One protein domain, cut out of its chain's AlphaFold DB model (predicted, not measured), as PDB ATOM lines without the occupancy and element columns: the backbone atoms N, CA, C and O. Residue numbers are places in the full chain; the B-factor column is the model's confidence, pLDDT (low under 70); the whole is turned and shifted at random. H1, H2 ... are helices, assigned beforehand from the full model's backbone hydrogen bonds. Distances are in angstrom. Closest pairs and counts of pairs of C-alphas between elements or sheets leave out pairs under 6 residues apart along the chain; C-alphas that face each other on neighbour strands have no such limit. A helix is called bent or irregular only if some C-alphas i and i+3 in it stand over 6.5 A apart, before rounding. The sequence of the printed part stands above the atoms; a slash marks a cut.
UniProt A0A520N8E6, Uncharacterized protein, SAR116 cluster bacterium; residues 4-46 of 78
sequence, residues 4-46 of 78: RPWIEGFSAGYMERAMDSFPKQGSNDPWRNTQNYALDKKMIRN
ATOM      1  N   ARG A   4     176.819 167.497 128.502       94.12
ATOM      2  CA  ARG A   4     178.020 167.425 129.337       94.12
ATOM      3  C   ARG A   4     177.677 167.240 130.819       94.12
ATOM      4  O   ARG A   4     176.543 167.534 131.217       94.12
ATOM      5  N   PRO A   5     178.626 166.761 131.647       94.12
ATOM      6  CA  PRO A   5     178.464 166.711 133.101       94.12
ATOM      7  C   PRO A   5     178.059 168.070 133.677       94.12
ATOM      8  O   PRO A   5     178.480 169.101 133.160       94.12
ATOM      9  N   TRP A   6     177.275 168.090 134.760       93.88
ATOM     10  CA  TRP A   6     176.785 169.335 135.374       93.88
ATOM     11  C   TRP A   6     177.891 170.342 135.708       93.88
ATOM     12  O   TRP A   6     177.697 171.553 135.612       93.88
ATOM     13  N   ILE A   7     179.039 169.822 136.140       92.00
ATOM     14  CA  ILE A   7     180.218 170.577 136.549       92.00
ATOM     15  C   ILE A   7     181.443 169.907 135.931       92.00
ATOM     16  O   ILE A   7     181.580 168.684 135.970       92.00
ATOM     17  N   GLU A   8     182.348 170.726 135.404       88.25
ATOM     18  CA  GLU A   8     183.629 170.311 134.830       88.25
ATOM     19  C   GLU A   8     184.777 171.011 135.579       88.25
ATOM     20  O   GLU A   8     184.609 172.110 136.108       88.25
ATOM     21  N   GLY A   9     185.957 170.382 135.636       84.88
ATOM     22  CA  GLY A   9     187.171 171.014 136.174       84.88
ATOM     23  C   GLY A   9     187.217 171.194 137.699       84.88
ATOM     24  O   GLY A   9     187.988 172.015 138.194       84.88
ATOM     25  N   PHE A  10     186.414 170.443 138.459       86.56
ATOM     26  CA  PHE A  10     186.406 170.510 139.921       86.56
ATOM     27  C   PHE A  10     187.504 169.629 140.544       86.56
ATOM     28  O   PHE A  10     187.396 168.406 140.574       86.56
ATOM     29  N   SER A  11     188.555 170.250 141.084       87.31
ATOM     30  CA  SER A  11     189.796 169.558 141.479       87.31
ATOM     31  C   SER A  11     189.670 168.578 142.649       87.31
ATOM     32  O   SER A  11     190.452 167.636 142.737       87.31
ATOM     33  N   ALA A  12     188.714 168.776 143.560       88.12
ATOM     34  CA  ALA A  12     188.613 167.949 144.764       88.12
ATOM     35  C   ALA A  12     187.942 166.579 144.522       88.12
ATOM     36  O   ALA A  12     187.828 165.797 145.466       88.12
ATOM     37  N   GLY A  13     187.474 166.288 143.297       86.62
ATOM     38  CA  GLY A  13     187.027 164.966 142.820       86.62
ATOM     39  C   GLY A  13     185.779 164.368 143.489       86.62
ATOM     40  O   GLY A  13     185.135 163.486 142.933       86.62
ATOM     41  N   TYR A  14     185.367 164.843 144.669       91.50
ATOM     42  CA  TYR A  14     184.269 164.229 145.422       91.50
ATOM     43  C   TYR A  14     182.920 164.299 144.700       91.50
ATOM     44  O   TYR A  14     182.060 163.453 144.944       91.50
ATOM     45  N   MET A  15     182.747 165.289 143.821       90.88
ATOM     46  CA  MET A  15     181.538 165.470 143.019       90.88
ATOM     47  C   MET A  15     181.407 164.411 141.921       90.88
ATOM     48  O   MET A  15     180.290 164.073 141.543       90.88
ATOM     49  N   GLU A  16     182.519 163.838 141.446       91.31
ATOM     50  CA  GLU A  16     182.513 162.816 140.390       91.31
ATOM     51  C   GLU A  16     181.754 161.555 140.817       91.31
ATOM     52  O   GLU A  16     181.107 160.919 139.992       91.31
ATOM     53  N   ARG A  17     181.749 161.240 142.121       92.69
ATOM     54  CA  ARG A  17     181.081 160.049 142.678       92.69
ATOM     55  C   ARG A  17     179.567 160.031 142.504       92.69
ATOM     56  O   ARG A  17     178.979 158.964 142.617       92.69
ATOM     57  N   ALA A  18     178.954 161.195 142.323       94.00
ATOM     58  CA  ALA A  18     177.507 161.334 142.203       94.00
ATOM     59  C   ALA A  18     177.104 162.089 140.929       94.00
ATOM     60  O   ALA A  18     175.945 162.460 140.787       94.00
ATOM     61  N   MET A  19     178.045 162.362 140.017       94.00
ATOM     62  CA  MET A  19     177.815 163.215 138.845       94.00
ATOM     63  C   MET A  19     176.755 162.647 137.890       94.00
ATOM     64  O   MET A  19     176.088 163.392 137.179       94.00
ATOM     65  N   ASP A  20     176.579 161.329 137.892       93.62
ATOM     66  CA  ASP A  20     175.539 160.606 137.161       93.62
ATOM     67  C   ASP A  20     174.116 160.953 137.625       93.62
ATOM     68  O   ASP A  20     173.177 160.908 136.831       93.62
ATOM     69  N   SER A  21     173.970 161.341 138.893       95.75
ATOM     70  CA  SER A  21     172.702 161.742 139.508       95.75
ATOM     71  C   SER A  21     172.374 163.223 139.295       95.75
ATOM     72  O   SER A  21     171.298 163.683 139.677       95.75
ATOM     73  N   PHE A  22     173.303 163.995 138.728       94.31
ATOM     74  CA  PHE A  22     173.140 165.433 138.546       94.31
ATOM     75  C   PHE A  22     172.508 165.726 137.174       94.31
ATOM     76  O   PHE A  22     172.644 164.937 136.234       94.31
ATOM     77  N   PRO A  23     171.832 166.878 137.013       94.19
ATOM     78  CA  PRO A  23     171.382 167.335 135.702       94.19
ATOM     79  C   PRO A  23     172.554 167.479 134.721       94.19
ATOM     80  O   PRO A  23     173.683 167.740 135.119       94.19
ATOM     81  N   LYS A  24     172.305 167.361 133.416       94.31
ATOM     82  CA  LYS A  24     173.340 167.611 132.399       94.31
ATOM     83  C   LYS A  24     173.296 169.062 131.934       94.31
ATOM     84  O   LYS A  24     172.226 169.665 131.903       94.31
ATOM     85  N   GLN A  25     174.446 169.598 131.537       94.62
ATOM     86  CA  GLN A  25     174.530 170.907 130.888       94.62
ATOM     87  C   GLN A  25     174.736 170.763 129.375       94.62
ATOM     88  O   GLN A  25     175.148 169.711 128.885       94.62
ATOM     89  N   GLY A  26     174.460 171.822 128.624       93.31
ATOM     90  CA  GLY A  26     174.675 171.879 127.184       93.31
ATOM     91  C   GLY A  26     176.130 172.132 126.779       93.31
ATOM     92  O   GLY A  26     176.995 172.541 127.563       93.31
ATOM     93  N   SER A  27     176.410 171.929 125.495       91.06
ATOM     94  CA  SER A  27     177.703 172.265 124.893       91.06
ATOM     95  C   SER A  27     177.869 173.762 124.596       91.06
ATOM     96  O   SER A  27     178.996 174.250 124.576       91.06
ATOM     97  N   ASN A  28     176.764 174.503 124.432       89.50
ATOM     98  CA  ASN A  28     176.747 175.902 123.984       89.50
ATOM     99  C   ASN A  28     175.910 176.799 124.909       89.50
ATOM    100  O   ASN A  28     175.020 176.315 125.608       89.50
ATOM    101  N   ASP A  29     176.180 178.106 124.868       88.31
ATOM    102  CA  ASP A  29     175.384 179.123 125.565       88.31
ATOM    103  C   ASP A  29     173.926 179.168 125.057       88.31
ATOM    104  O   ASP A  29     173.684 178.849 123.889       88.31
ATOM    105  N   PRO A  30     172.955 179.561 125.907       87.44
ATOM    106  CA  PRO A  30     173.108 179.894 127.327       87.44
ATOM    107  C   PRO A  30     173.068 178.677 128.269       87.44
ATOM    108  O   PRO A  30     173.136 178.817 129.484       87.44
ATOM    109  N   TRP A  31     172.978 177.460 127.728       89.25
ATOM    110  CA  TRP A  31     172.716 176.233 128.489       89.25
ATOM    111  C   TRP A  31     173.954 175.629 129.166       89.25
ATOM    112  O   TRP A  31     173.979 174.433 129.459       89.25
ATOM    113  N   ARG A  32     174.993 176.431 129.409       91.25
ATOM    114  CA  ARG A  32     176.194 176.020 130.145       91.25
ATOM    115  C   ARG A  32     176.104 176.493 131.586       91.25
ATOM    116  O   ARG A  32     175.827 177.660 131.838       91.25
ATOM    117  N   ASN A  33     176.431 175.613 132.521       92.50
ATOM    118  CA  ASN A  33     176.595 175.975 133.919       92.50
ATOM    119  C   ASN A  33     178.052 176.403 134.161       92.50
ATOM    120  O   ASN A  33     178.914 175.575 134.458       92.50
ATOM    121  N   THR A  34     178.361 177.691 133.974       91.81
ATOM    122  CA  THR A  34     179.760 178.156 133.946       91.81
ATOM    123  C   THR A  34     180.433 178.206 135.317       91.81
ATOM    124  O   THR A  34     181.656 178.343 135.381       91.81
ATOM    125  N   GLN A  35     179.659 178.133 136.409       90.88
ATOM    126  CA  GLN A  35     180.131 178.364 137.780       90.88
ATOM    127  C   GLN A  35     180.880 179.710 137.935       90.88
ATOM    128  O   GLN A  35     181.678 179.886 138.858       90.88
ATOM    129  N   ASN A  36     180.647 180.667 137.027       92.56
ATOM    130  CA  ASN A  36     181.369 181.927 136.942       92.56
ATOM    131  C   ASN A  36     180.400 183.082 136.686       92.56
ATOM    132  O   ASN A  36     180.015 183.381 135.555       92.56
ATOM    133  N   TYR A  37     180.128 183.825 137.754       93.19
ATOM    134  CA  TYR A  37     179.216 184.961 137.727       93.19
ATOM    135  C   TYR A  37     179.535 186.002 136.641       93.19
ATOM    136  O   TYR A  37     178.623 186.570 136.040       93.19
ATOM    137  N   ALA A  38     180.812 186.289 136.373       95.88
ATOM    138  CA  ALA A  38     181.181 187.287 135.371       95.88
ATOM    139  C   ALA A  38     180.829 186.820 133.950       95.88
ATOM    140  O   ALA A  38     180.362 187.625 133.138       95.88
ATOM    141  N   LEU A  39     181.017 185.527 133.665       93.88
ATOM    142  CA  LEU A  39     180.621 184.917 132.395       93.88
ATOM    143  C   LEU A  39     179.100 184.862 132.267       93.88
ATOM    144  O   LEU A  39     178.574 185.311 131.250       93.88
ATOM    145  N   ASP A  40     178.400 184.426 133.314       92.44
ATOM    146  CA  ASP A  40     176.934 184.360 133.328       92.44
ATOM    147  C   ASP A  40     176.316 185.744 133.124       92.44
ATOM    148  O   ASP A  40     175.414 185.932 132.310       92.44
ATOM    149  N   LYS A  41     176.857 186.769 133.789       93.94
ATOM    150  CA  LYS A  41     176.406 188.152 133.622       93.94
ATOM    151  C   LYS A  41     176.616 188.655 132.198       93.94
ATOM    152  O   LYS A  41     175.748 189.348 131.677       93.94
ATOM    153  N   LYS A  42     177.753 188.347 131.567       92.56
ATOM    154  CA  LYS A  42     178.011 188.732 130.172       92.56
ATOM    155  C   LYS A  42     177.049 188.025 129.212       92.56
ATOM    156  O   LYS A  42     176.597 188.645 128.257       92.56
ATOM    157  N   MET A  43     176.765 186.755 129.478       90.81
ATOM    158  CA  MET A  43     175.934 185.891 128.647       90.81
ATOM    159  C   MET A  43     174.446 186.240 128.751       90.81
ATOM    160  O   MET A  43     173.790 186.368 127.728       90.81
ATOM    161  N   ILE A  44     173.923 186.418 129.968       90.62
ATOM    162  CA  ILE A  44     172.477 186.454 130.235       90.62
ATOM    163  C   ILE A  44     171.947 187.887 130.362       90.62
ATOM    164  O   ILE A  44     170.846 188.173 129.908       90.62
ATOM    165  N   ARG A  45     172.708 188.823 130.955       92.50
ATOM    166  CA  ARG A  45     172.169 190.134 131.393       92.50
ATOM    167  C   ARG A  45     171.501 190.945 130.282       92.50
ATOM    168  O   ARG A  45     170.561 191.679 130.566       92.50
ATOM    169  N   ASN A  46     172.025 190.845 129.065       91.88
ATOM    170  CA  ASN A  46     171.543 191.588 127.901       91.88
ATOM    171  C   ASN A  46     171.081 190.648 126.772       91.88
ATOM    172  O   ASN A  46     170.935 191.104 125.639       91.88
TER     173      ASN A  46
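AT A GLANCE: This is residues 4 to 46 of the 78 residues of an uncharacterized protein of SAR116 cluster bacterium (UniProt A0A520N8E6). This is a loose, elongated piece with little regular structure: two short helices, H2 and H1, lie toward opposite ends of the long axis, with the winding link of residues 22 to 36 between them. Before H1 the chain makes an open loop, of which residues 9 to 14 stick out. The printed part has 43 residues, 14 of them in the two named helices, H1 then H2, with no named strand; its class is all helix. It is loose, with a radius of gyration of the C-alphas of 11.7 A, and spans 36 by 18 by 12 A, only just a rod.

HOW THE PARTS SIT: H2, residues 37 to 44, and H1, residues 16 to 21, are apart. In H2 every O i to N i+4 pair is within hydrogen-bond range; in H1 0 of 2 are, beside 2 of 3 O i to N i+3 pairs.

IN THESE COORDINATES: H2 is 10.2 A long and ends at C-alpha 44 (172.477, 186.454, 130.235). H1 is 9.9 A long and begins at C-alpha 16 (182.513, 162.816, 140.390); it is irregular, with C-alphas 17 and 20 7.8 A apart.

THE WHOLE: The C-alphas farthest apart, of Arg 17 and Asn 46, are 36.1 A apart. The link from H1 to H2 is long, with 15 residues. The printed part has no cut, and no printed residue is under 70 in pLDDT.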